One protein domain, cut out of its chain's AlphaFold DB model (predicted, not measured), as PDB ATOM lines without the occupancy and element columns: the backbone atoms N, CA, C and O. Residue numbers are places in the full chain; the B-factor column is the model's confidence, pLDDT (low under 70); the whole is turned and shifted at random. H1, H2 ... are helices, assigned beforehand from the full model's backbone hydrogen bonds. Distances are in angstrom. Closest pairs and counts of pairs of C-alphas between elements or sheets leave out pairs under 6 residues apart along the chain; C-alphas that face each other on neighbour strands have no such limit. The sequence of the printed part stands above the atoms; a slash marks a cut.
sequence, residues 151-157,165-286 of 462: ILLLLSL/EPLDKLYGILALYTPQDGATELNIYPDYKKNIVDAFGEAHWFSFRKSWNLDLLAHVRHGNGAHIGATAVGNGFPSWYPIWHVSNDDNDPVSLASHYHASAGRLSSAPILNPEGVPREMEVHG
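AT A GLANCE: This is residues 151 to 157 and 165 to 286 of the 462 residues of an uncharacterized protein of Sporormia fimetaria CBS 119925 (UniProt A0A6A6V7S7). Little regular structure: mostly loops, with one longer helix, H3, near the middle, short H1, H2 and H4 near it, and H5 far out at one end. The 129 printed residues include five named helices, H1 to H5 in chain order, and no named strand; the class is all helix, with 36 residues in named elements. It is compact, with radius of gyration of the C-alphas 14.7 A, spanning 43 by 36 by 26 A.

HOW THE PARTS SIT: H1, residues 151 to 157, touches residues 203 to 207 of H3, residues 196 to 211, at a steep tilt of 62 degrees, opposite ways; their closest C-alphas, Leu 152 and Ser 207, are 6.3 A apart. H2, residues 168 to 171, is close to H3 but not clearly touching; their closest C-alphas, Leu 170 and Phe 200, are 7.2 A apart. H4, residues 215 to 219, only just touches residues 204 to 208 of H3, with 3 pairs of C-alphas within 8 A, the closest His 204 and Leu 216. H5, residues 226 to 229, is apart from H1, H2, H3 and H4. Every O i to N i+4 pair is within hydrogen-bond range in H1 and H3; H4 has 0 of 1 but 2 of 2 O i to N i+3 pairs, and H2 and H5 are too short.

IN THESE COORDINATES: H1 begins at C-alpha 151 (138.282, 149.973, 185.968), H3 measures 22.4 A from first to last C-alpha, and H5 ends at C-alpha 229 (152.770, 129.620, 177.668).

THE WHOLE: Residues 158 to 164 are not printed, a gap of 16.6 A between C-alphas 157 and 165. The link from H2 to H3 is long, and residues 230 to 286 hold no named element. In this model pLDDT is under 70 for 43 residues, among them 222 to 234 and 253 to 277.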
ATOM      1  N   ILE A 151     137.063 150.718 185.625       91.56
ATOM      2  CA  ILE A 151     138.282 149.973 185.968       91.56
ATOM      3  C   ILE A 151     138.900 149.262 184.757       91.56
ATOM      4  O   ILE A 151     140.121 149.142 184.683       91.56
ATOM      5  N   LEU A 152     138.083 148.795 183.810       90.69
ATOM      6  CA  LEU A 152     138.537 148.057 182.636       90.69
ATOM      7  C   LEU A 152     139.331 148.975 181.709       90.69
ATOM      8  O   LEU A 152     140.422 148.632 181.253       90.69
ATOM      9  N   LEU A 153     138.816 150.178 181.494       89.44
ATOM     10  CA  LEU A 153     139.459 151.217 180.720       89.44
ATOM     11  C   LEU A 153     140.752 151.685 181.390       89.44
ATOM     12  O   LEU A 153     141.782 151.773 180.725       89.44
ATOM     13  N   LEU A 154     140.751 151.887 182.711       93.69
ATOM     14  CA  LEU A 154     141.972 152.219 183.455       93.69
ATOM     15  C   LEU A 154     143.040 151.113 183.352       93.69
ATOM     16  O   LEU A 154     144.217 151.419 183.152       93.69
ATOM     17  N   LEU A 155     142.645 149.837 183.429       93.75
ATOM     18  CA  LEU A 155     143.540 148.689 183.218       93.75
ATOM     19  C   LEU A 155     144.094 148.654 181.787       93.75
ATOM     20  O   LEU A 155     145.277 148.384 181.574       93.75
ATOM     21  N   SER A 156     143.262 148.988 180.801       90.69
ATOM     22  CA  SER A 156     143.683 149.122 179.406       90.69
ATOM     23  C   SER A 156     144.728 150.229 179.228       90.69
ATOM     24  O   SER A 156     145.775 149.996 178.618       90.69
ATOM     25  N   LEU A 157     144.508 151.397 179.842       89.19
ATOM     26  CA  LEU A 157     145.442 152.528 179.821       89.19
ATOM     27  C   LEU A 157     146.774 152.195 180.518       89.19
ATOM     28  O   LEU A 157     147.841 152.618 180.063       89.19
ATOM     29  N   GLU A 165     157.024 146.774 189.824       94.56
ATOM     30  CA  GLU A 165     156.237 145.665 190.346       94.56
ATOM     31  C   GLU A 165     154.999 145.422 189.469       94.56
ATOM     32  O   GLU A 165     154.260 146.366 189.178       94.56
ATOM     33  N   PRO A 166     154.701 144.177 189.058       94.50
ATOM     34  CA  PRO A 166     153.525 143.855 188.245       94.50
ATOM     35  C   PRO A 166     152.199 144.403 188.799       94.50
ATOM     36  O   PRO A 166     151.343 144.845 188.031       94.50
ATOM     37  N   LEU A 167     152.039 144.401 190.128       96.00
ATOM     38  CA  LEU A 167     150.841 144.888 190.816       96.00
ATOM     39  C   LEU A 167     150.646 146.406 190.698       96.00
ATOM     40  O   LEU A 167     149.509 146.869 190.792       96.00
ATOM     41  N   ASP A 168     151.691 147.179 190.384       95.94
ATOM     42  CA  ASP A 168     151.582 148.626 190.145       95.94
ATOM     43  C   ASP A 168     150.630 148.945 188.981       95.94
ATOM     44  O   ASP A 168     150.035 150.018 188.935       95.94
ATOM     45  N   LYS A 169     150.452 148.012 188.036       95.38
ATOM     46  CA  LYS A 169     149.496 148.133 186.920       95.38
ATOM     47  C   LYS A 169     148.050 148.248 187.376       95.38
ATOM     48  O   LYS A 169     147.256 148.888 186.688       95.38
ATOM     49  N   LEU A 170     147.730 147.607 188.498       95.94
ATOM     50  CA  LEU A 170     146.425 147.649 189.141       95.94
ATOM     51  C   LEU A 170     146.406 148.730 190.221       95.94
ATOM     52  O   LEU A 170     145.567 149.623 190.197       95.94
ATOM     53  N   TYR A 171     147.346 148.690 191.161       95.75
ATOM     54  CA  TYR A 171     147.325 149.576 192.323       95.75
ATOM     55  C   TYR A 171     147.609 151.038 191.980       95.75
ATOM     56  O   TYR A 171     147.028 151.924 192.607       95.75
ATOM     57  N   GLY A 172     148.400 151.297 190.936       93.88
ATOM     58  CA  GLY A 172     148.676 152.646 190.444       93.88
ATOM     59  C   GLY A 172     147.487 153.327 189.761       93.88
ATOM     60  O   GLY A 172     147.549 154.525 189.518       93.88
ATOM     61  N   ILE A 173     146.396 152.612 189.461       94.69
ATOM     62  CA  ILE A 173     145.195 153.193 188.832       94.69
ATOM     63  C   ILE A 173     143.972 153.233 189.755       94.69
ATOM     64  O   ILE A 173     143.010 153.930 189.441       94.69
ATOM     65  N   LEU A 174     143.988 152.542 190.903       93.75
ATOM     66  CA  LEU A 174     142.824 152.455 191.802       93.75
ATOM     67  C   LEU A 174     142.311 153.829 192.246       93.75
ATOM     68  O   LEU A 174     141.114 154.033 192.394       93.75
ATOM     69  N   ALA A 175     143.210 154.792 192.431       92.88
ATOM     70  CA  ALA A 175     142.849 156.133 192.877       92.88
ATOM     71  C   ALA A 175     142.175 157.008 191.806       92.88
ATOM     72  O   ALA A 175     141.636 158.067 192.144       92.88
ATOM     73  N   LEU A 176     142.252 156.600 190.537       93.44
ATOM     74  CA  LEU A 176     141.578 157.256 189.414       93.44
ATOM     75  C   LEU A 176     140.128 156.804 189.286       93.44
ATOM     76  O   LEU A 176     139.295 157.524 188.737       93.44
ATOM     77  N   TYR A 177     139.814 155.626 189.822       92.94
ATOM     78  CA  TYR A 177     138.448 155.155 189.893       92.94
ATOM     79  C   TYR A 177     137.653 156.019 190.877       92.94
ATOM     80  O   TYR A 177     137.968 156.101 192.065       92.94
ATOM     81  N   THR A 178     136.596 156.648 190.371       86.62
ATOM     82  CA  THR A 178     135.627 157.385 191.182       86.62
ATOM     83  C   THR A 178     134.294 156.647 191.087       86.62
ATOM     84  O   THR A 178     133.794 156.465 189.972       86.62
ATOM     85  N   PRO A 179     133.727 156.153 192.206       81.75
ATOM     86  CA  PRO A 179     132.388 155.581 192.194       81.75
ATOM     87  C   PRO A 179     131.398 156.611 191.640       81.75
ATOM     88  O   PRO A 179     131.444 157.776 192.021       81.75
ATOM     89  N   GLN A 180     130.519 156.185 190.734       76.44
ATOM     90  CA  GLN A 180     129.354 156.994 190.369       76.44
ATOM     91  C   GLN A 180     128.325 156.896 191.498       76.44
ATOM     92  O   GLN A 180     128.322 155.895 192.217       76.44
ATOM     93  N   ASP A 181     127.476 157.911 191.663       69.19
ATOM     94  CA  ASP A 181     126.497 157.979 192.753       69.19
ATOM     95  C   ASP A 181     125.711 156.662 192.905       69.19
ATOM     96  O   ASP A 181     125.036 156.204 191.983       69.19
ATOM     97  N   GLY A 182     125.837 156.024 194.074       68.31
ATOM     98  CA  GLY A 182     125.171 154.757 194.401       68.31
ATOM     99  C   GLY A 182     125.859 153.479 193.895       68.31
ATOM    100  O   GLY A 182     125.381 152.384 194.192       68.31
ATOM    101  N   ALA A 183     126.976 153.576 193.171       72.00
ATOM    102  CA  ALA A 183     127.760 152.410 192.773       72.00
ATOM    103  C   ALA A 183     128.502 151.795 193.968       72.00
ATOM    104  O   ALA A 183     128.944 152.495 194.880       72.00
ATOM    105  N   THR A 184     128.688 150.474 193.935       72.00
ATOM    106  CA  THR A 184     129.479 149.750 194.933       72.00
ATOM    107  C   THR A 184     130.895 150.320 195.002       72.00
ATOM    108  O   THR A 184     131.558 150.495 193.971       72.00
ATOM    109  N   GLU A 185     131.360 150.603 196.218       80.12
ATOM    110  CA  GLU A 185     132.744 151.000 196.453       80.12
ATOM    111  C   GLU A 185     133.702 149.924 195.926       80.12
ATOM    112  O   GLU A 185     133.450 148.717 196.013       80.12
ATOM    113  N   LEU A 186     134.812 150.375 195.342       83.94
ATOM    114  CA  LEU A 186     135.876 149.491 194.890       83.94
ATOM    115  C   LEU A 186     136.619 148.962 196.119       83.94
ATOM    116  O   LEU A 186     137.542 149.599 196.615       83.94
ATOM    117  N   ASN A 187     136.228 147.780 196.595       88.31
ATOM    118  CA  ASN A 187     136.857 147.099 197.731       88.31
ATOM    119  C   ASN A 187     138.173 146.400 197.342       88.31
ATOM    120  O   ASN A 187     138.398 145.244 197.688       88.31
ATOM    121  N   ILE A 188     139.037 147.094 196.600       91.69
ATOM    122  CA  ILE A 188     140.370 146.621 196.222       91.69
ATOM    123  C   ILE A 188     141.380 147.598 196.804       91.69
ATOM    124  O   ILE A 188     141.346 148.791 196.504       91.69
ATOM    125  N   TYR A 189     142.292 147.085 197.623       93.31
ATOM    126  CA  TYR A 189     143.321 147.876 198.290       93.31
ATOM    127  C   TYR A 189     144.712 147.375 197.891       93.31
ATOM    128  O   TYR A 189     144.869 146.177 197.636       93.31
ATOM    129  N   PRO A 190     145.727 148.259 197.840       95.25
ATOM    130  CA  PRO A 190     147.099 147.837 197.597       95.25
ATOM    131  C   PRO A 190     147.589 146.846 198.662       95.25
ATOM    132  O   PRO A 190     147.784 147.219 199.818       95.25
ATOM    133  N   ASP A 191     147.815 145.599 198.258       96.38
ATOM    134  CA  ASP A 191     148.419 144.545 199.070       96.38
ATOM    135  C   ASP A 191     149.450 143.778 198.235       96.38
ATOM    136  O   ASP A 191     149.135 142.826 197.524       96.38
ATOM    137  N   TYR A 192     150.713 144.193 198.330       96.19
ATOM    138  CA  TYR A 192     151.815 143.578 197.583       96.19
ATOM    139  C   TYR A 192     152.198 142.176 198.079       96.19
ATOM    140  O   TYR A 192     153.074 141.545 197.493       96.19
ATOM    141  N   LYS A 193     151.565 141.669 199.147       96.50
ATOM    142  CA  LYS A 193     151.719 140.270 199.569       96.50
ATOM    143  C   LYS A 193     150.761 139.339 198.826       96.50
ATOM    144  O   LYS A 193     150.968 138.126 198.848       96.50
ATOM    145  N   LYS A 194     149.720 139.887 198.188       94.81
ATOM    146  CA  LYS A 194     148.751 139.123 197.404       94.81
ATOM    147  C   LYS A 194     149.405 138.598 196.129       94.81
ATOM    148  O   LYS A 194     150.200 139.286 195.490       94.81
ATOM    149  N   ASN A 195     149.047 137.380 195.728       92.81
ATOM    150  CA  ASN A 195     149.436 136.878 194.417       92.81
ATOM    151  C   ASN A 195     148.793 137.754 193.322       92.81
ATOM    152  O   ASN A 195     147.621 138.119 193.412       92.81
ATOM    153  N   ILE A 196     149.558 138.055 192.271       93.56
ATOM    154  CA  ILE A 196     149.115 138.776 191.073       93.56
ATOM    155  C   ILE A 196     147.798 138.204 190.522       93.56
ATOM    156  O   ILE A 196     146.909 138.981 190.180       93.56
ATOM    157  N   VAL A 197     147.645 136.875 190.462       92.06
ATOM    158  CA  VAL A 197     146.417 136.228 189.959       92.06
ATOM    159  C   VAL A 197     145.195 136.652 190.765       92.06
ATOM    160  O   VAL A 197     144.199 137.080 190.187       92.06
ATOM    161  N   ASP A 198     145.282 136.574 192.093       92.12
ATOM    162  CA  ASP A 198     144.153 136.871 192.972       92.12
ATOM    163  C   ASP A 198     143.845 138.379 192.963       92.12
ATOM    164  O   ASP A 198     142.685 138.774 192.873       92.12
ATOM    165  N   ALA A 199     144.877 139.233 192.952       94.06
ATOM    166  CA  ALA A 199     144.714 140.686 192.886       94.06
ATOM    167  C   ALA A 199     144.023 141.149 191.591       94.06
ATOM    168  O   ALA A 199     143.083 141.943 191.631       94.06
ATOM    169  N   PHE A 200     144.464 140.651 190.432       93.88
ATOM    170  CA  PHE A 200     143.808 140.974 189.164       93.88
ATOM    171  C   PHE A 200     142.441 140.310 189.037       93.88
ATOM    172  O   PHE A 200     141.533 140.939 188.500       93.88
ATOM    173  N   GLY A 201     142.269 139.105 189.577       91.94
ATOM    174  CA  GLY A 201     140.982 138.423 189.607       91.94
ATOM    175  C   GLY A 201     139.912 139.216 190.351       91.94
ATOM    176  O   GLY A 201     138.805 139.369 189.841       91.94
ATOM    177  N   GLU A 202     140.245 139.821 191.495       91.88
ATOM    178  CA  GLU A 202     139.343 140.751 192.190       91.88
ATOM    179  C   GLU A 202     138.923 141.923 191.290       91.88
ATOM    180  O   GLU A 202     137.742 142.265 191.225       91.88
ATOM    181  N   ALA A 203     139.867 142.506 190.543       93.25
ATOM    182  CA  ALA A 203     139.594 143.612 189.625       93.25
ATOM    183  C   ALA A 203     138.728 143.192 188.426       93.25
ATOM    184  O   ALA A 203     137.812 143.921 188.036       93.25
ATOM    185  N   HIS A 204     138.976 142.010 187.861       91.56
ATOM    186  CA  HIS A 204     138.179 141.432 186.777       91.56
ATOM    187  C   HIS A 204     136.738 141.180 187.220       91.56
ATOM    188  O   HIS A 204     135.797 141.602 186.548       91.56
ATOM    189  N   TRP A 205     136.559 140.565 188.386       87.88
ATOM    190  CA  TRP A 205     135.237 140.298 188.944       87.88
ATOM    191  C   TRP A 205     134.489 141.566 189.324       87.88
ATOM    192  O   TRP A 205     133.285 141.668 189.076       87.88
ATOM    193  N   PHE A 206     135.190 142.558 189.870       88.69
ATOM    194  CA  PHE A 206     134.611 143.876 190.082       88.69
ATOM    195  C   PHE A 206     134.123 144.486 188.760       88.69
ATOM    196  O   PHE A 206     132.993 144.972 188.689       88.69
ATOM    197  N   SER A 207     134.932 144.407 187.695       88.31
ATOM    198  CA  SER A 207     134.558 144.896 186.363       88.31
ATOM    199  C   SER A 207     133.280 144.233 185.847       88.31
ATOM    200  O   SER A 207     132.381 144.933 185.379       88.31
ATOM    201  N   PHE A 208     133.157 142.908 185.973       85.19
ATOM    202  CA  PHE A 208     131.953 142.182 185.562       85.19
ATOM    203  C   PHE A 208     130.719 142.583 186.361       85.19
ATOM    204  O   PHE A 208     129.682 142.878 185.774       85.19
ATOM    205  N   ARG A 209     130.824 142.649 187.694       82.56
ATOM    206  CA  ARG A 209     129.695 143.039 188.552       82.56
ATOM    207  C   ARG A 209     129.243 144.472 188.310       82.56
ATOM    208  O   ARG A 209     128.065 144.767 188.467       82.56
ATOM    209  N   LYS A 210     130.172 145.368 187.966       84.19
ATOM    210  CA  LYS A 210     129.846 146.771 187.708       84.19
ATOM    211  C   LYS A 210     129.203 146.968 186.337       84.19
ATOM    212  O   LYS A 210     128.214 147.683 186.233       84.19
ATOM    213  N   SER A 211     129.780 146.371 185.297       80.31
ATOM    214  CA  SER A 211     129.355 146.588 183.906       80.31
ATOM    215  C   SER A 211     128.221 145.668 183.454       80.31
ATOM    216  O   SER A 211     127.530 145.994 182.493       80.31
ATOM    217  N   TRP A 212     128.031 144.525 184.125       81.44
ATOM    218  CA  TRP A 212     127.105 143.462 183.721       81.44
ATOM    219  C   TRP A 212     127.294 143.006 182.267       81.44
ATOM    220  O   TRP A 212     126.369 142.470 181.657       81.44
ATOM    221  N   ASN A 213     128.487 143.199 181.705       81.94
ATOM    222  CA  ASN A 213     128.819 142.828 180.339       81.94
ATOM    223  C   ASN A 213     130.117 142.014 180.301       81.94
ATOM    224  O   ASN A 213     130.802 141.855 181.309       81.94
ATOM    225  N   LEU A 214     130.433 141.463 179.132       81.81
ATOM    226  CA  LEU A 214     131.603 140.612 178.923       81.81
ATOM    227  C   LEU A 214     132.728 141.340 178.162       81.81
ATOM    228  O   LEU A 214     133.601 140.695 177.585       81.81
ATOM    229  N   ASP A 215     132.743 142.677 178.173       82.69
ATOM    230  CA  ASP A 215     133.702 143.480 177.397       82.69
ATOM    231  C   ASP A 215     135.153 143.239 177.847       82.69
ATOM    232  O   ASP A 215     136.083 143.331 177.046       82.69
ATOM    233  N   LEU A 216     135.357 142.817 179.104       86.31
ATOM    234  CA  LEU A 216     136.656 142.368 179.615       86.31
ATOM    235  C   LEU A 216     137.298 141.302 178.709       86.31
ATOM    236  O   LEU A 216     138.517 141.311 178.516       86.31
ATOM    237  N   LEU A 217     136.490 140.408 178.127       84.25
ATOM    238  CA  LEU A 217     136.974 139.308 177.293       84.25
ATOM    239  C   LEU A 217     137.640 139.798 176.000       84.25
ATOM    240  O   LEU A 217     138.541 139.135 175.488       84.25
ATOM    241  N   ALA A 218     137.304 141.004 175.528       80.94
ATOM    242  CA  ALA A 218     137.956 141.638 174.378       80.94
ATOM    243  C   ALA A 218     139.458 141.896 174.603       80.94
ATOM    244  O   ALA A 218     140.226 142.081 173.653       80.94
ATOM    245  N   HIS A 219     139.883 141.926 175.867       85.44
ATOM    246  CA  HIS A 219     141.257 142.197 176.274       85.44
ATOM    247  C   HIS A 219     142.062 140.935 176.593       85.44
ATOM    248  O   HIS A 219     143.260 141.041 176.899       85.44
ATOM    249  N   VAL A 220     141.435 139.756 176.513       84.31
ATOM    250  CA  VAL A 220     142.108 138.471 176.697       84.31
ATOM    251  C   VAL A 220     143.077 138.263 175.545       84.31
ATOM    252  O   VAL A 220     142.712 138.254 174.371       84.31
ATOM    253  N   ARG A 221     144.356 138.152 175.900       78.69
ATOM    254  CA  ARG A 221     145.446 137.915 174.958       78.69
ATOM    255  C   ARG A 221     146.381 136.908 175.590       78.69
ATOM    256  O   ARG A 221     147.084 137.225 176.548       78.69
ATOM    257  N   HIS A 222     146.380 135.703 175.048       67.19
ATOM    258  CA  HIS A 222     147.425 134.728 175.310       67.19
ATOM    259  C   HIS A 222     148.453 134.972 174.219       67.19
ATOM    260  O   HIS A 222     148.255 134.532 173.096       67.19
ATOM    261  N   GLY A 223     149.458 135.809 174.468       63.28
ATOM    262  CA  GLY A 223     150.414 136.156 173.416       63.28
ATOM    263  C   GLY A 223     151.132 134.920 172.853       63.28
ATOM    264  O   GLY A 223     151.183 133.849 173.457       63.28
ATOM    265  N   ASN A 224     151.706 135.072 171.663       59.03
ATOM    266  CA  ASN A 224     152.259 133.990 170.834       59.03
ATOM    267  C   ASN A 224     153.645 133.459 171.277       59.03
ATOM    268  O   ASN A 224     154.378 132.889 170.461       59.03
ATOM    269  N   GLY A 225     154.059 133.705 172.523       54.22
ATOM    270  CA  GLY A 225     155.435 133.505 172.979       54.22
ATOM    271  C   GLY A 225     155.613 132.388 174.009       54.22
ATOM    272  O   GLY A 225     154.787 132.213 174.905       54.22
ATOM    273  N   ALA A 226     156.782 131.735 173.964       50.84
ATOM    274  CA  ALA A 226     157.331 130.901 175.044       50.84
ATOM    275  C   ALA A 226     157.318 131.613 176.416       50.84
ATOM    276  O   ALA A 226     157.271 130.966 177.458       50.84
ATOM    277  N   HIS A 227     157.291 132.950 176.408       52.12
ATOM    278  CA  HIS A 227     157.167 133.791 177.593       52.12
ATOM    279  C   HIS A 227     155.794 133.740 178.274       52.12
ATOM    280  O   HIS A 227     155.749 134.009 179.464       52.12
ATOM    281  N   ILE A 228     154.703 133.399 177.576       53.41
ATOM    282  CA  ILE A 228     153.333 133.404 178.132       53.41
ATOM    283  C   ILE A 228     152.819 131.981 178.357       53.41
ATOM    284  O   ILE A 228     152.194 131.722 179.381       53.41
ATOM    285  N   GLY A 229     153.146 131.029 177.475       49.44
ATOM    286  CA  GLY A 229     152.770 129.620 177.668       49.44
ATOM    287  C   GLY A 229     153.315 129.020 178.972       49.44
ATOM    288  O   GLY A 229     152.620 128.251 179.628       49.44
ATOM    289  N   ALA A 230     154.511 129.441 179.402       48.88
ATOM    290  CA  ALA A 230     155.093 129.030 180.680       48.88
ATOM    291  C   ALA A 230     154.619 129.866 181.888       48.88
ATOM    292  O   ALA A 230     154.692 129.383 183.011       48.88
ATOM    293  N   THR A 231     154.131 131.100 181.691       53.00
ATOM    294  CA  THR A 231     153.853 132.043 182.798       53.00
ATOM    295  C   THR A 231     152.375 132.355 183.022       53.00
ATOM    296  O   THR A 231     152.020 132.814 184.094       53.00
ATOM    297  N   ALA A 232     151.473 132.130 182.072       56.44
ATOM    298  CA  ALA A 232     150.053 132.422 182.274       56.44
ATOM    299  C   ALA A 232     149.327 131.218 182.876       56.44
ATOM    300  O   ALA A 232     148.908 131.246 184.031       56.44
ATOM    301  N   VAL A 233     149.262 130.129 182.108       56.34
ATOM    302  CA  VAL A 233     148.647 128.868 182.545       56.34
ATOM    303  C   VAL A 233     149.500 128.217 183.639       56.34
ATOM    304  O   VAL A 233     148.964 127.705 184.615       56.34
ATOM    305  N   GLY A 234     150.832 128.339 183.544       60.59
ATOM    306  CA  GLY A 234     151.771 127.858 184.563       60.59
ATOM    307  C   GLY A 234     151.710 128.606 185.902       60.59
ATOM    308  O   GLY A 234     151.966 127.996 186.936       60.59
ATOM    309  N   ASN A 235     151.310 129.887 185.918       71.88
ATOM    310  CA  ASN A 235     151.199 130.665 187.163       71.88
ATOM    311  C   ASN A 235     149.768 130.708 187.723       71.88
ATOM    312  O   ASN A 235     149.509 131.453 188.666       71.88
ATOM    313  N   GLY A 236     148.841 129.925 187.162       84.50
ATOM    314  CA  GLY A 236     147.479 129.789 187.679       84.50
ATOM    315  C   GLY A 236     146.485 130.859 187.222       84.50
ATOM    316  O   GLY A 236     145.427 130.975 187.840       84.50
ATOM    317  N   PHE A 237     146.777 131.625 186.160       86.12
ATOM    318  CA  PHE A 237     145.764 132.487 185.542       86.12
ATOM    319  C   PHE A 237     144.722 131.640 184.798       86.12
ATOM    320  O   PHE A 237     145.103 130.815 183.962       86.12
ATOM    321  N   PRO A 238     143.418 131.876 185.018       86.06
ATOM    322  CA  PRO A 238     142.385 131.311 184.163       86.06
ATOM    323  C   PRO A 238     142.525 131.781 182.713       86.06
ATOM    324  O   PRO A 238     142.938 132.911 182.442       86.06
ATOM    325  N   SER A 239     142.127 130.934 181.765       79.88
ATOM    326  CA  SER A 239     142.199 131.232 180.328       79.88
ATOM    327  C   SER A 239     141.347 132.430 179.906       79.88
ATOM    328  O   SER A 239     141.590 133.025 178.872       79.88
ATOM    329  N   TRP A 240     140.363 132.845 180.692       84.06
ATOM    330  CA  TRP A 240     139.548 134.012 180.362       84.06
ATOM    331  C   TRP A 240     140.082 135.319 180.972       84.06
ATOM    332  O   TRP A 240     139.483 136.369 180.762       84.06
ATOM    333  N   TYR A 241     141.200 135.297 181.712       88.75
ATOM    334  CA  TYR A 241     141.763 136.502 182.331       88.75
ATOM    335  C   TYR A 241     142.622 137.283 181.332       88.75
ATOM    336  O   TYR A 241     143.605 136.752 180.802       88.75
ATOM    337  N   PRO A 242     142.368 138.589 181.140       88.88
ATOM    338  CA  PRO A 242     143.362 139.458 180.536       88.88
ATOM    339  C   PRO A 242     144.594 139.586 181.435       88.88
ATOM    340  O   PRO A 242     144.504 139.929 182.617       88.88
ATOM    341  N   ILE A 243     145.769 139.364 180.851       89.56
ATOM    342  CA  ILE A 243     147.055 139.439 181.547       89.56
ATOM    343  C   ILE A 243     147.573 140.882 181.492       89.56
ATOM    344  O   ILE A 243     148.414 141.237 180.670       89.56
ATOM    345  N   TRP A 244     147.037 141.742 182.357       91.38
ATOM    346  CA  TRP A 244     147.320 143.186 182.352       91.38
ATOM    347  C   TRP A 244     148.739 143.569 182.772       91.38
ATOM    348  O   TRP A 244     149.216 144.651 182.428       91.38
ATOM    349  N   HIS A 245     149.411 142.697 183.528       90.12
ATOM    350  CA  HIS A 245     150.768 142.965 183.989       90.12
ATOM    351  C   HIS A 245     151.825 142.847 182.885       90.12
ATOM    352  O   HIS A 245     152.939 143.342 183.046       90.12
ATOM    353  N   VAL A 246     151.460 142.238 181.755       88.06
ATOM    354  CA  VAL A 246     152.303 142.119 180.569       88.06
ATOM    355  C   VAL A 246     151.889 143.193 179.564       88.06
ATOM    356  O   VAL A 246     150.719 143.305 179.186       88.06
ATOM    357  N   SER A 247     152.854 144.013 179.151       86.69
ATOM    358  CA  SER A 247     152.651 144.996 178.084       86.69
ATOM    359  C   SER A 247     152.442 144.322 176.740       86.69
ATOM    360  O   SER A 247     152.939 143.221 176.518       86.69
ATOM    361  N   ASN A 248     151.723 144.999 175.844       81.50
ATOM    362  CA  ASN A 248     151.498 144.457 174.514       81.50
ATOM    363  C   ASN A 248     152.826 144.347 173.756       81.50
ATOM    364  O   ASN A 248     153.597 145.308 173.703       81.50
ATOM    365  N   ASP A 249     153.048 143.196 173.138       79.12
ATOM    366  CA  ASP A 249     154.089 142.995 172.138       79.12
ATOM    367  C   ASP A 249     153.552 143.366 170.742       79.12
ATOM    368  O   ASP A 249     152.357 143.274 170.463       79.12
ATOM    369  N   ASP A 250     154.449 143.732 169.826       70.56
ATOM    370  CA  ASP A 250     154.157 143.866 168.397       70.56
ATOM    371  C   ASP A 250     153.682 142.533 167.777       70.56
ATOM    372  O   ASP A 250     153.157 142.553 166.665       70.56
ATOM    373  N   ASN A 251     153.840 141.399 168.481       70.44
ATOM    374  CA  ASN A 251     153.302 140.074 168.137       70.44
ATOM    375  C   ASN A 251     151.948 139.746 168.790       70.44
ATOM    376  O   ASN A 251     151.432 138.642 168.577       70.44
ATOM    377  N   ASP A 252     151.390 140.633 169.613       72.69
ATOM    378  CA  ASP A 252     150.053 140.422 170.155       72.69
ATOM    379  C   ASP A 252     148.995 140.729 169.093       72.69
ATOM    380  O   ASP A 252     149.195 141.605 168.240       72.69
ATOM    381  N   PRO A 253     147.853 140.022 169.117       67.31
ATOM    382  CA  PRO A 253     146.751 140.347 168.233       67.31
ATOM    383  C   PRO A 253     146.250 141.760 168.536       67.31
ATOM    384  O   PRO A 253     146.095 142.157 169.699       67.31
ATOM    385  N   VAL A 254     145.977 142.520 167.473       65.38
ATOM    386  CA  VAL A 254     145.311 143.821 167.597       65.38
ATOM    387  C   VAL A 254     143.973 143.594 168.297       65.38
ATOM    388  O   VAL A 254     143.266 142.634 167.981       65.38
ATOM    389  N   SER A 255     143.637 144.446 169.273       63.16
ATOM    390  CA  SER A 255     142.337 144.368 169.951       63.16
ATOM    391  C   SER A 255     141.229 144.352 168.910       63.16
ATOM    392  O   SER A 255     141.285 145.131 167.960       63.16
ATOM    393  N   LEU A 256     140.214 143.507 169.103       53.31
ATOM    394  CA  LEU A 256     138.960 143.741 168.394       53.31
ATOM    395  C   LEU A 256     138.509 145.169 168.747       53.31
ATOM    396  O   LEU A 256     138.654 145.572 169.905       53.31
ATOM    397  N   ALA A 257     138.108 145.968 167.754       50.09
ATOM    398  CA  ALA A 257     137.832 147.379 167.977       50.09
ATOM    399  C   ALA A 257     136.662 147.553 168.957       50.09
ATOM    400  O   ALA A 257     135.951 146.610 169.309       50.09
ATOM    401  N   SER A 258     136.468 148.798 169.385       46.34
ATOM    402  CA  SER A 258     135.549 149.272 170.430       46.34
ATOM    403  C   SER A 258     134.057 148.948 170.247       46.34
ATOM    404  O   SER A 258     133.240 149.452 171.010       46.34
ATOM    405  N   HIS A 259     133.684 148.145 169.250       50.28
ATOM    406  CA  HIS A 259     132.307 147.710 168.991       50.28
ATOM    407  C   HIS A 259     132.094 146.210 169.219       50.28
ATOM    408  O   HIS A 259     131.000 145.702 168.977       50.28
ATOM    409  N   TYR A 260     133.118 145.484 169.682       55.56
ATOM    410  CA  TYR A 260     132.912 144.141 170.208       55.56
ATOM    411  C   TYR A 260     132.072 144.224 171.485       55.56
ATOM    412  O   TYR A 260     132.536 144.710 172.512       55.56
ATOM    413  N   HIS A 261     130.843 143.720 171.407       63.53
ATOM    414  CA  HIS A 261     129.962 143.536 172.550       63.53
ATOM    415  C   HIS A 261     129.722 142.043 172.727       63.53
ATOM    416  O   HIS A 261     128.820 141.483 172.107       63.53
ATOM    417  N   ALA A 262     130.522 141.396 173.576       65.62
ATOM    418  CA  ALA A 262     130.372 139.968 173.877       65.62
ATOM    419  C   ALA A 262     128.961 139.614 174.377       65.62
ATOM    420  O   ALA A 262     128.480 138.512 174.140       65.62
ATOM    421  N   SER A 263     128.286 140.561 175.037       62.81
ATOM    422  CA  SER A 263     126.909 140.382 175.496       62.81
ATOM    423  C   SER A 263     125.847 140.815 174.481       62.81
ATOM    424  O   SER A 263     124.662 140.778 174.792       62.81
ATOM    425  N   ALA A 264     126.234 141.303 173.296       65.12
ATOM    426  CA  ALA A 264     125.321 141.859 172.291       65.12
ATOM    427  C   ALA A 264     124.331 142.904 172.864       65.12
ATOM    428  O   ALA A 264     123.166 142.968 172.469       65.12
ATOM    429  N   GLY A 265     124.780 143.700 173.843       64.44
ATOM    430  CA  GLY A 265     123.949 144.690 174.542       64.44
ATOM    431  C   GLY A 265     123.002 144.106 175.598       64.44
ATOM    432  O   GLY A 265     122.229 144.849 176.200       64.44
ATOM    433  N   ARG A 266     123.053 142.796 175.855       63.09
ATOM    434  CA  ARG A 266     122.337 142.152 176.958       63.09
ATOM    435  C   ARG A 266     123.098 142.353 178.258       63.09
ATOM    436  O   ARG A 266     124.329 142.362 178.289       63.09
ATOM    437  N   LEU A 267     122.348 142.511 179.338       65.44
ATOM    438  CA  LEU A 267     122.900 142.477 180.684       65.44
ATOM    439  C   LEU A 267     123.051 141.012 181.095       65.44
ATOM    440  O   LEU A 267     122.151 140.203 180.861       65.44
ATOM    441  N   SER A 268     124.190 140.675 181.689       62.38
ATOM    442  CA  SER A 268     124.435 139.353 182.255       62.38
ATOM    443  C   SER A 268     123.349 139.005 183.276       62.38
ATOM    444  O   SER A 268     122.991 139.822 184.122       62.38
ATOM    445  N   SER A 269     122.829 137.778 183.213       58.84
ATOM    446  CA  SER A 269     121.915 137.236 184.222       58.84
ATOM    447  C   SER A 269     122.658 136.569 185.376       58.84
ATOM    448  O   SER A 269     122.024 135.845 186.147       58.84
ATOM    449  N   ALA A 270     123.986 136.735 185.466       55.34
ATOM    450  CA  ALA A 270     124.770 136.132 186.530       55.34
ATOM    451  C   ALA A 270     124.117 136.505 187.870       55.34
ATOM    452  O   ALA A 270     123.973 137.695 188.160       55.34
ATOM    453  N   PRO A 271     123.673 135.538 188.694       52.78
ATOM    454  CA  PRO A 271     123.225 135.868 190.040       52.78
ATOM    455  C   PRO A 271     124.327 136.684 190.720       52.78
ATOM    456  O   PRO A 271     125.489 136.579 190.324       52.78
ATOM    457  N   ILE A 272     123.972 137.508 191.714       53.31
ATOM    458  CA  ILE A 272     124.941 138.183 192.586       53.31
ATOM    459  C   ILE A 272     125.806 137.077 193.184       53.31
ATOM    460  O   ILE A 272     125.472 136.484 194.207       53.31
ATOM    461  N   LEU A 273     126.878 136.727 192.478       49.56
ATOM    462  CA  LEU A 273     127.842 135.766 192.933       49.56
ATOM    463  C   LEU A 273     128.418 136.480 194.134       49.56
ATOM    464  O   LEU A 273     129.037 137.540 194.005       49.56
ATOM    465  N   ASN A 274     128.138 135.927 195.300       50.53
ATOM    466  CA  ASN A 274     128.758 136.299 196.547       50.53
ATOM    467  C   ASN A 274     129.720 135.164 196.895       50.53
ATOM    468  O   ASN A 274     129.391 134.346 197.750       50.53
ATOM    469  N   PRO A 275     130.843 134.993 196.175       49.84
ATOM    470  CA  PRO A 275     131.774 133.965 196.543       49.84
ATOM    471  C   PRO A 275     132.656 134.544 197.642       49.84
ATOM    472  O   PRO A 275     133.232 135.630 197.526       49.84
ATOM    473  N   GLU A 276     132.777 133.789 198.719       58.91
ATOM    474  CA  GLU A 276     133.990 133.795 199.517       58.91
ATOM    475  C   GLU A 276     135.145 133.388 198.579       58.91
ATOM    476  O   GLU A 276     135.441 132.212 198.399       58.91
ATOM    477  N   GLY A 277     135.723 134.364 197.871       67.81
ATOM    478  CA  GLY A 277     136.801 134.161 196.901       67.81
ATOM    479  C   GLY A 277     136.464 134.584 195.472       67.81
ATOM    480  O   GLY A 277     135.357 134.993 195.147       67.81
ATOM    481  N   VAL A 278     137.466 134.516 194.604       72.38
ATOM    482  CA  VAL A 278     137.383 134.901 193.193       72.38
ATOM    483  C   VAL A 278     137.237 133.618 192.366       72.38
ATOM    484  O   VAL A 278     138.188 132.832 192.333       72.38
ATOM    485  N   PRO A 279     136.087 133.348 191.717       78.88
ATOM    486  CA  PRO A 279     135.932 132.145 190.914       78.88
ATOM    487  C   PRO A 279     136.982 132.106 189.802       78.88
ATOM    488  O   PRO A 279     137.219 133.099 189.100       78.88
ATOM    489  N   ARG A 280     137.630 130.948 189.674       82.19
ATOM    490  CA  ARG A 280     138.637 130.677 188.638       82.19
ATOM    491  C   ARG A 280     138.016 130.100 187.371       82.19
ATOM    492  O   ARG A 280     138.583 130.232 186.293       82.19
ATOM    493  N   GLU A 281     136.832 129.522 187.493       81.75
ATOM    494  CA  GLU A 281     136.063 128.974 186.384       81.75
ATOM    495  C   GLU A 281     134.936 129.940 186.017       81.75
ATOM    496  O   GLU A 281     134.364 130.608 186.881       81.75
ATOM    497  N   MET A 282     134.656 130.039 184.720       76.56
ATOM    498  CA  MET A 282     133.561 130.832 184.178       76.56
ATOM    499  C   MET A 282     132.707 129.905 183.324       76.56
ATOM    500  O   MET A 282     133.175 129.399 182.307       76.56
ATOM    501  N   GLU A 283     131.472 129.674 183.758       78.19
ATOM    502  CA  GLU A 283     130.474 128.992 182.943       78.19
ATOM    503  C   GLU A 283     129.898 129.996 181.941       78.19
ATOM    504  O   GLU A 283     129.452 131.084 182.316       78.19
ATOM    505  N   VAL A 284     129.949 129.650 180.657       68.81
ATOM    506  CA  VAL A 284     129.423 130.483 179.577       68.81
ATOM    507  C   VAL A 284     128.228 129.768 178.969       68.81
ATOM    508  O   VAL A 284     128.326 128.638 178.504       68.81
ATOM    509  N   HIS A 285     127.080 130.439 178.939       65.75
ATOM    510  CA  HIS A 285     125.905 129.936 178.239       65.75
ATOM    511  C   HIS A 285     125.793 130.639 176.892       65.75
ATOM    512  O   HIS A 285     125.400 131.804 176.816       65.75
ATOM    513  N   GLY A 286     126.138 129.936 175.819       63.12
ATOM    514  CA  GLY A 286     126.091 130.473 174.464       63.12
ATOM    515  C   GLY A 286     125.830 129.403 173.413       63.12
ATOM    516  O   GLY A 286     125.597 128.233 173.715       63.12
TER     517      GLY A 286